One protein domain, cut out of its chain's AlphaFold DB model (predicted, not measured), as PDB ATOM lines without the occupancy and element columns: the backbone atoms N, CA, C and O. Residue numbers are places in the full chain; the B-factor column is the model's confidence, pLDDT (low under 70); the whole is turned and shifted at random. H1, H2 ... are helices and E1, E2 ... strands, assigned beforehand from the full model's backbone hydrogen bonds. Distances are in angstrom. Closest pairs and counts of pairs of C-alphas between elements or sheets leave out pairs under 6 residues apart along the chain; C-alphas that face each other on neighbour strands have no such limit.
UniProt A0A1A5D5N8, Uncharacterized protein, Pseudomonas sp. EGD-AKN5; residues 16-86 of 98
ATOM      1  N   GLN A  16      35.913  23.993 -34.047       97.56
ATOM      2  CA  GLN A  16      37.332  23.768 -34.304       97.56
ATOM      3  C   GLN A  16      38.146  24.059 -33.048       97.56
ATOM      4  O   GLN A  16      37.726  24.845 -32.202       97.56
ATOM      5  N   ARG A  17      39.303  23.404 -32.902       97.81
ATOM      6  CA  ARG A  17      40.194  23.703 -31.776       97.81
ATOM      7  C   ARG A  17      40.687  25.138 -31.910       97.81
ATOM      8  O   ARG A  17      41.116  25.540 -32.994       97.81
ATOM      9  N   CYS A  18      40.667  25.878 -30.809       98.12
ATOM     10  CA  CYS A  18      41.254  27.207 -30.755       98.12
ATOM     11  C   CYS A  18      42.751  27.106 -31.069       98.12
ATOM     12  O   CYS A  18      43.493  26.400 -30.384       98.12
ATOM     13  N   ARG A  19      43.206  27.796 -32.118       96.50
ATOM     14  CA  ARG A  19      44.620  27.763 -32.528       96.50
ATOM     15  C   ARG A  19      45.524  28.498 -31.539       96.50
ATOM     16  O   ARG A  19      46.676  28.110 -31.389       96.50
ATOM     17  N   GLN A  20      44.990  29.495 -30.833       96.62
ATOM     18  CA  GLN A  20      45.746  30.325 -29.894       96.62
ATOM     19  C   GLN A  20      46.184  29.549 -28.649       96.62
ATOM     20  O   GLN A  20      47.366  29.545 -28.320       96.62
ATOM     21  N   CYS A  21      45.269  28.813 -28.008       97.62
ATOM     22  CA  CYS A  21      45.598  27.921 -26.887       97.62
ATOM     23  C   CYS A  21      45.796  26.457 -27.304       97.62
ATOM     24  O   CYS A  21      45.873  25.575 -26.455       97.62
ATOM     25  N   ARG A  22      45.827  26.159 -28.610       96.94
ATOM     26  CA  ARG A  22      45.924  24.790 -29.161       96.94
ATOM     27  C   ARG A  22      44.863  23.828 -28.604       96.94
ATOM     28  O   ARG A  22      45.090  22.625 -28.500       96.94
ATOM     29  N   GLY A  23      43.695  24.364 -28.266       97.25
ATOM     30  CA  GLY A  23      42.586  23.621 -27.680       97.25
ATOM     31  C   GLY A  23      42.708  23.309 -26.189       97.25
ATOM     32  O   GLY A  23      41.894  22.540 -25.697       97.25
ATOM     33  N   GLN A  24      43.681  23.884 -25.477       97.62
ATOM     34  CA  GLN A  24      43.834  23.686 -24.029       97.62
ATOM     35  C   GLN A  24      42.768  24.420 -23.211       97.62
ATOM     36  O   GLN A  24      42.503  24.038 -22.082       97.62
ATOM     37  N   GLY A  25      42.178  25.482 -23.763       97.75
ATOM     38  CA  GLY A  25      41.249  26.346 -23.034       97.75
ATOM     39  C   GLY A  25      41.941  27.437 -22.228       97.75
ATOM     40  O   GLY A  25      41.380  28.508 -22.080       97.75
ATOM     41  N   PHE A  26      43.207  27.260 -21.865       97.88
ATOM     42  CA  PHE A  26      43.980  28.241 -21.110       97.88
ATOM     43  C   PHE A  26      45.315  28.582 -21.788       97.88
ATOM     44  O   PHE A  26      45.750  27.940 -22.747       97.88
ATOM     45  N   THR A  27      45.974  29.618 -21.281       96.19
ATOM     46  CA  THR A  27      47.364  29.979 -21.570       96.19
ATOM     47  C   THR A  27      48.166  29.958 -20.274       96.19
ATOM     48  O   THR A  27      47.639  30.275 -19.208       96.19
ATOM     49  N   LYS A  28      49.436  29.554 -20.347       94.56
ATOM     50  CA  LYS A  28      50.316  29.507 -19.175       94.56
ATOM     51  C   LYS A  28      51.022  30.845 -19.001       94.56
ATOM     52  O   LYS A  28      51.787  31.251 -19.874       94.56
ATOM     53  N   GLY A  29      50.766  31.505 -17.878       87.12
ATOM     54  CA  GLY A  29      51.624  32.561 -17.359       87.12
ATOM     55  C   GLY A  29      52.840  31.973 -16.638       87.12
ATOM     56  O   GLY A  29      53.063  30.764 -16.635       87.12
ATOM     57  N   VAL A  30      53.622  32.836 -15.990       91.38
ATOM     58  CA  VAL A  30      54.817  32.407 -15.239       91.38
ATOM     59  C   VAL A  30      54.441  31.581 -14.001       91.38
ATOM     60  O   VAL A  30      55.164  30.659 -13.638       91.38
ATOM     61  N   PHE A  31      53.299  31.880 -13.374       94.06
ATOM     62  CA  PHE A  31      52.906  31.288 -12.088       94.06
ATOM     63  C   PHE A  31      51.482  30.719 -12.055       94.06
ATOM     64  O   PHE A  31      51.108  30.088 -11.072       94.06
ATOM     65  N   PHE A  32      50.672  30.950 -13.089       94.31
ATOM     66  CA  PHE A  32      49.263  30.562 -13.112       94.31
ATOM     67  C   PHE A  32      48.768  30.341 -14.542       94.31
ATOM     68  O   PHE A  32      49.377  30.806 -15.510       94.31
ATOM     69  N   GLU A  33      47.658  29.623 -14.664       97.06
ATOM     70  CA  GLU A  33      46.924  29.447 -15.915       97.06
ATOM     71  C   GLU A  33      45.829  30.512 -16.008       97.06
ATOM     72  O   GLU A  33      45.166  30.831 -15.022       97.06
ATOM     73  N   LEU A  34      45.685  31.099 -17.192       96.94
ATOM     74  CA  LEU A  34      44.631  32.055 -17.511       96.94
ATOM     75  C   LEU A  34      43.753  31.481 -18.602       96.94
ATOM     76  O   LEU A  34      44.279  30.982 -19.600       96.94
ATOM     77  N   ASP A  35      42.442  31.643 -18.468       97.75
ATOM     78  CA  ASP A  35      41.517  31.308 -19.541       97.75
ATOM     79  C   ASP A  35      41.923  32.006 -20.838       97.75
ATOM     80  O   ASP A  35      42.292  33.184 -20.889       97.75
ATOM     81  N   CYS A  36      41.892  31.245 -21.924       97.62
ATOM     82  CA  CYS A  36      42.193  31.774 -23.234       97.62
ATOM     83  C   CYS A  36      41.034  32.669 -23.670       97.62
ATOM     84  O   CYS A  36      39.980  32.175 -24.065       97.62
ATOM     85  N   ALA A  37      41.273  33.980 -23.661       96.38
ATOM     86  CA  ALA A  37      40.289  34.989 -24.050       96.38
ATOM     87  C   ALA A  37      39.771  34.837 -25.491       96.38
ATOM     88  O   ALA A  37      38.706  35.336 -25.819       96.38
ATOM     89  N   ALA A  38      40.509  34.150 -26.370       96.94
ATOM     90  CA  ALA A  38      40.057  33.925 -27.741       96.94
ATOM     91  C   ALA A  38      38.881  32.939 -27.818       96.94
ATOM     92  O   ALA A  38      38.086  33.029 -28.744       96.94
ATOM     93  N   CYS A  39      38.798  31.981 -26.890       97.75
ATOM     94  CA  CYS A  39      37.796  30.912 -26.900       97.75
ATOM     95  C   CYS A  39      37.010  30.799 -25.591       97.75
ATOM     96  O   CYS A  39      36.444  29.737 -25.321       97.75
ATOM     97  N   ASP A  40      37.017  31.857 -24.777       97.00
ATOM     98  CA  ASP A  40      36.352  31.936 -23.474       97.00
ATOM     99  C   ASP A  40      36.638  30.727 -22.574       97.00
ATOM    100  O   ASP A  40      35.734  30.105 -22.021       97.00
ATOM    101  N   GLY A  41      37.905  30.313 -22.494       97.50
ATOM    102  CA  GLY A  41      38.295  29.199 -21.621       97.50
ATOM    103  C   GLY A  41      37.975  27.802 -22.172       97.50
ATOM    104  O   GLY A  41      38.453  26.798 -21.653       97.50
ATOM    105  N   THR A  42      37.198  27.688 -23.252       97.25
ATOM    106  CA  THR A  42      36.643  26.388 -23.678       97.25
ATOM    107  C   THR A  42      37.610  25.528 -24.492       97.25
ATOM    108  O   THR A  42      37.442  24.314 -24.599       97.25
ATOM    109  N   GLY A  43      38.594  26.154 -25.142       98.00
ATOM    110  CA  GLY A  43      39.476  25.491 -26.108       98.00
ATOM    111  C   GLY A  43      38.854  25.302 -27.498       98.00
ATOM    112  O   GLY A  43      39.531  24.805 -28.405       98.00
ATOM    113  N   TRP A  44      37.614  25.741 -27.716       98.31
ATOM    114  CA  TRP A  44      36.881  25.537 -28.962       98.31
ATOM    115  C   TRP A  44      36.332  26.845 -29.524       98.31
ATOM    116  O   TRP A  44      35.956  27.751 -28.792       98.31
ATOM    117  N   LEU A  45      36.289  26.925 -30.848       98.19
ATOM    118  CA  LEU A  45      35.694  28.026 -31.598       98.19
ATOM    119  C   LEU A  45      34.671  27.475 -32.583       98.19
ATOM    120  O   LEU A  45      34.773  26.318 -33.005       98.19
ATOM    121  N   GLY A  46      33.721  28.311 -32.978       96.88
ATOM    122  CA  GLY A  46      32.840  28.058 -34.104       96.88
ATOM    123  C   GLY A  46      33.615  28.066 -35.420       96.88
ATOM    124  O   GLY A  46      34.797  28.426 -35.488       96.88
ATOM    125  N   ALA A  47      32.959  27.645 -36.497       94.00
ATOM    126  CA  ALA A  47      33.530  27.714 -37.844       94.00
ATOM    127  C   ALA A  47      33.818  29.157 -38.298       94.00
ATOM    128  O   ALA A  47      34.733  29.377 -39.087       94.00
ATOM    129  N   ASP A  48      33.073  30.120 -37.762       94.50
ATOM    130  CA  ASP A  48      33.263  31.564 -37.916       94.50
ATOM    131  C   ASP A  48      34.454  32.119 -37.113       94.50
ATOM    132  O   ASP A  48      34.841  33.269 -37.301       94.50
ATOM    133  N   GLY A  49      35.060  31.304 -36.246       95.19
ATOM    134  CA  GLY A  49      36.174  31.705 -35.389       95.19
ATOM    135  C   GLY A  49      35.749  32.401 -34.097       95.19
ATOM    136  O   GLY A  49      36.629  32.828 -33.353       95.19
ATOM    137  N   ALA A  50      34.449  32.490 -33.805       96.38
ATOM    138  CA  ALA A  50      33.939  33.064 -32.564       96.38
ATOM    139  C   ALA A  50      33.846  32.010 -31.442       96.38
ATOM    140  O   ALA A  50      33.768  30.806 -31.728       96.38
ATOM    141  N   PRO A  51      33.828  32.419 -30.161       96.75
ATOM    142  CA  PRO A  51      33.450  31.535 -29.065       96.75
ATOM    143  C   PRO A  51      32.072  30.908 -29.294       96.75
ATOM    144  O   PRO A  51      31.163  31.516 -29.862       96.75
ATOM    145  N   VAL A  52      31.918  29.658 -28.865       95.81
ATOM    146  CA  VAL A  52      30.682  28.894 -29.059       95.81
ATOM    147  C   VAL A  52      29.841  28.970 -27.795       95.81
ATOM    148  O   VAL A  52      30.351  28.757 -26.699       95.81
ATOM    149  N   GLU A  53      28.536  29.189 -27.953       94.94
ATOM    150  CA  GLU A  53      27.584  29.111 -26.841       94.94
ATOM    151  C   GLU A  53      27.702  27.751 -26.110       94.94
ATOM    152  O   GLU A  53      27.747  26.709 -26.778       94.94
ATOM    153  N   PRO A  54      27.742  27.720 -24.762       93.88
ATOM    154  CA  PRO A  54      28.044  26.507 -23.997       93.88
ATOM    155  C   PRO A  54      27.173  25.291 -24.333       93.88
ATOM    156  O   PRO A  54      27.696  24.195 -24.551       93.88
ATOM    157  N   ALA A  55      25.851  25.443 -24.431       93.88
ATOM    158  CA  ALA A  55      24.968  24.322 -24.737       93.88
ATOM    159  C   ALA A  55      25.170  23.813 -26.175       93.88
ATOM    160  O   ALA A  55      25.070  22.606 -26.429       93.88
ATOM    161  N   ALA A  56      25.449  24.699 -27.132       93.62
ATOM    162  CA  ALA A  56      25.791  24.334 -28.502       93.62
ATOM    163  C   ALA A  56      27.149  23.622 -28.584       93.62
ATOM    164  O   ALA A  56      27.263  22.624 -29.305       93.62
ATOM    165  N   LEU A  57      28.135  24.066 -27.798       96.31
ATOM    166  CA  LEU A  57      29.438  23.418 -27.684       96.31
ATOM    167  C   LEU A  57      29.313  22.005 -27.103       96.31
ATOM    168  O   LEU A  57      29.840  21.063 -27.693       96.31
ATOM    169  N   ILE A  58      28.563  21.829 -26.011       96.00
ATOM    170  CA  ILE A  58      28.326  20.513 -25.392       96.00
ATOM    171  C   ILE A  58      27.693  19.547 -26.402       96.00
ATOM    172  O   ILE A  58      28.169  18.422 -26.562       96.00
ATOM    173  N   ARG A  59      26.673  19.989 -27.155       95.38
ATOM    174  CA  ARG A  59      26.065  19.167 -28.220       95.38
ATOM    175  C   ARG A  59      27.075  18.781 -29.302       95.38
ATOM    176  O   ARG A  59      27.066  17.645 -29.775       95.38
ATOM    177  N   ALA A  60      27.934  19.714 -29.707       95.38
ATOM    178  CA  ALA A  60      28.958  19.467 -30.716       95.38
ATOM    179  C   ALA A  60      30.044  18.499 -30.244       95.38
ATOM    180  O   ALA A  60      30.470  17.639 -31.022       95.38
ATOM    181  N   LEU A  61      30.455  18.594 -28.981       96.62
ATOM    182  CA  LEU A  61      31.406  17.669 -28.374       96.62
ATOM    183  C   LEU A  61      30.813  16.271 -28.202       96.62
ATOM    184  O   LEU A  61      31.477  15.313 -28.591       96.62
ATOM    185  N   GLY A  62      29.562  16.153 -27.742       96.00
ATOM    186  CA  GLY A  62      28.858  14.869 -27.659       96.00
ATOM    187  C   GLY A  62      28.852  14.136 -29.002       96.00
ATOM    188  O   GLY A  62      29.364  13.031 -29.107       96.00
ATOM    189  N   ARG A  63      28.453  14.818 -30.087       94.56
ATOM    190  CA  ARG A  63      28.473  14.223 -31.439       94.56
ATOM    191  C   ARG A  63      29.863  13.789 -31.909       94.56
ATOM    192  O   ARG A  63      29.982  12.857 -32.703       94.56
ATOM    193  N   ARG A  64      30.922  14.493 -31.495       95.31
ATOM    194  CA  ARG A  64      32.307  14.103 -31.813       95.31
ATOM    195  C   ARG A  64      32.752  12.889 -31.015       95.31
ATOM    196  O   ARG A  64      33.463  12.064 -31.584       95.31
ATOM    197  N   LEU A  65      32.345  12.803 -29.751       97.06
ATOM    198  CA  LEU A  65      32.612  11.662 -28.890       97.06
ATOM    199  C   LEU A  65      31.918  10.411 -29.435       97.06
ATOM    200  O   LEU A  65      32.617   9.455 -29.751       97.06
ATOM    201  N   ASP A  66      30.610  10.479 -29.706       96.38
ATOM    202  CA  ASP A  66      29.836   9.364 -30.275       96.38
ATOM    203  C   ASP A  66      30.487   8.830 -31.562       96.38
ATOM    204  O   ASP A  66      30.652   7.627 -31.774       96.38
ATOM    205  N   LYS A  67      30.921   9.744 -32.442       95.81
ATOM    206  CA  LYS A  67      31.605   9.379 -33.687       95.81
ATOM    207  C   LYS A  67      32.957   8.711 -33.430       95.81
ATOM    208  O   LYS A  67      33.317   7.789 -34.160       95.81
ATOM    209  N   ALA A  68      33.725   9.191 -32.453       96.38
ATOM    210  CA  ALA A  68      35.010   8.598 -32.100       96.38
ATOM    211  C   ALA A  68      34.829   7.193 -31.505       96.38
ATOM    212  O   ALA A  68      35.544   6.275 -31.902       96.38
ATOM    213  N   GLU A  69      33.845   7.006 -30.626       97.56
ATOM    214  CA  GLU A  69      33.487   5.702 -30.057       97.56
ATOM    215  C   GLU A  69      33.065   4.714 -31.148       97.56
ATOM    216  O   GLU A  69      33.596   3.603 -31.217       97.56
ATOM    217  N   GLN A  70      32.209   5.142 -32.081       97.06
ATOM    218  CA  GLN A  70      31.818   4.311 -33.220       97.06
ATOM    219  C   GLN A  70      33.025   3.901 -34.077       97.06
ATOM    220  O   GLN A  70      33.150   2.739 -34.455       97.06
ATOM    221  N   GLN A  71      33.961   4.822 -34.335       95.88
ATOM    222  CA  GLN A  71      35.186   4.508 -35.079       95.88
ATOM    223  C   GLN A  71      36.067   3.474 -34.369       95.88
ATOM    224  O   GLN A  71      36.721   2.676 -35.042       95.88
ATOM    225  N   LEU A  72      36.108   3.472 -33.034       95.94
ATOM    226  CA  LEU A  72      36.827   2.452 -32.269       95.94
ATOM    227  C   LEU A  72      36.157   1.083 -32.414       95.94
ATOM    228  O   LEU A  72      36.844   0.098 -32.689       95.94
ATOM    229  N   VAL A  73      34.827   1.031 -32.306       95.25
ATOM    230  CA  VAL A  73      34.045  -0.200 -32.501       95.25
ATOM    231  C   VAL A  73      34.241  -0.759 -33.910       95.25
ATOM    232  O   VAL A  73      34.496  -1.953 -34.074       95.25
ATOM    233  N   ASP A  74      34.164   0.091 -34.930       93.75
ATOM    234  CA  ASP A  74      34.308  -0.329 -36.326       93.75
ATOM    235  C   ASP A  74      35.721  -0.854 -36.613       93.75
ATOM    236  O   ASP A  74      35.878  -1.870 -37.293       93.75
ATOM    237  N   ARG A  75      36.754  -0.222 -36.039       91.81
ATOM    238  CA  ARG A  75      38.140  -0.710 -36.125       91.81
ATOM    239  C   ARG A  75      38.313  -2.072 -35.460       91.81
ATOM    240  O   ARG A  75      38.950  -2.937 -36.052       91.81
ATOM    241  N   ALA A  76      37.727  -2.275 -34.281       90.56
ATOM    242  CA  ALA A  76      37.786  -3.554 -33.576       90.56
ATOM    243  C   ALA A  76      37.066  -4.676 -34.346       90.56
ATOM    244  O   ALA A  76      37.546  -5.807 -34.414       90.56
ATOM    245  N   LYS A  77      35.928  -4.368 -34.982       88.81
ATOM    246  CA  LYS A  77      35.245  -5.318 -35.874       88.81
ATOM    247  C   LYS A  77      36.104  -5.653 -37.091       88.81
ATOM    248  O   LYS A  77      36.248  -6.825 -37.419       88.81
ATOM    249  N   ALA A  78      36.695  -4.646 -37.733       84.88
ATOM    250  CA  ALA A  78      37.552  -4.847 -38.897       84.88
ATOM    251  C   ALA A  78      38.788  -5.704 -38.572       84.88
ATOM    252  O   ALA A  78      39.127  -6.587 -39.359       84.88
ATOM    253  N   SER A  79      39.429  -5.502 -37.414       80.50
ATOM    254  CA  SER A  79      40.552  -6.345 -36.981       80.50
ATOM    255  C   SER A  79      40.116  -7.785 -36.712       80.50
ATOM    256  O   SER A  79      40.754  -8.706 -37.211       80.50
ATOM    257  N   ALA A  80      38.991  -7.992 -36.020       76.50
ATOM    258  CA  ALA A  80      38.460  -9.333 -35.770       76.50
ATOM    259  C   ALA A  80      38.104 -10.072 -37.076       76.50
ATOM    260  O   ALA A  80      38.355 -11.268 -37.211       76.50
ATOM    261  N   TRP A  81      37.558  -9.358 -38.064       67.56
ATOM    262  CA  TRP A  81      37.255  -9.923 -39.381       67.56
ATOM    263  C   TRP A  81      38.526 -10.250 -40.171       67.56
ATOM    264  O   TRP A  81      38.568 -11.266 -40.861       67.56
ATOM    265  N   ALA A  82      39.571  -9.425 -40.077       67.12
ATOM    266  CA  ALA A  82      40.867  -9.720 -40.689       67.12
ATOM    267  C   ALA A  82      41.521 -10.967 -40.064       67.12
ATOM    268  O   ALA A  82      42.036 -11.817 -40.788       67.12
ATOM    269  N   GLU A  83      41.445 -11.118 -38.739       66.12
ATOM    270  CA  GLU A  83      41.930 -12.307 -38.026       66.12
ATOM    271  C   GLU A  83      41.154 -13.582 -38.401       66.12
ATOM    272  O   GLU A  83      41.772 -14.619 -38.650       66.12
ATOM    273  N   ASP A  84      39.820 -13.523 -38.488       65.69
ATOM    274  CA  ASP A  84      38.986 -14.670 -38.893       65.69
ATOM    275  C   ASP A  84      39.204 -15.046 -40.371       65.69
ATOM    276  O   ASP A  84      39.329 -16.226 -40.699       65.69
ATOM    277  N   ASN A  85      39.356 -14.066 -41.270       59.81
ATOM    278  CA  ASN A  85      39.670 -14.324 -42.681       59.81
ATOM    279  C   ASN A  85      41.065 -14.936 -42.874       59.81
ATOM    280  O   ASN A  85      41.221 -15.839 -43.697       59.81
ATOM    281  N   ASN A  86      42.061 -14.522 -42.086       58.47
ATOM    282  CA  ASN A  86      43.392 -15.137 -42.109       58.47
ATOM    283  C   ASN A  86      43.375 -16.607 -41.654       58.47
ATOM    284  O   ASN A  86      44.243 -17.370 -42.073       58.47
TER     285      ASN A  86
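This is residues 16 to 86 of the 98 residues of an uncharacterized protein of Pseudomonas sp. EGD-AKN5 (UniProt A0A1A5D5N8). A hairpin of two short strands, E1 and E2, lies with strand E3 in a small looped head, from which residues 62 to 86 of the long helix H1 stick out as an arm. The printed part has 71 residues, in order E1, E2, E3, H1; the sheet E1 - E2 is antiparallel and the class mixed, helices and strands. The whole is extended, with a radius of gyration of the C-alphas of 17.8 A and spans of 55 by 29 by 17 A.

E1, residues 26 to 28, and E2, residues 33 to 35, are a hairpin; N 27 and O 34 are within hydrogen-bond range at 2.7 A. E3, residues 44 to 46, pairs with no named strand; residues 16 to 17 pair antiparallel with its residues 44 to 45. The closest C-alphas of E3 and H1, residues 54 to 86, are those of Trp 44 and Leu 57, 7.8 A apart. In H1 every O i to N i+4 pair is within hydrogen-bond range.

E1 begins at C-alpha 26 (43.980, 28.241, -21.110). H1 spans 47.9 A, ending at C-alpha 86 (43.392, -15.137, -42.109).

The C-alphas farthest apart, of Phe 31 and Asn 85, are 56.5 A apart. The printed part has no cut; no link is long. Residues 81 to 86 have pLDDT under 70.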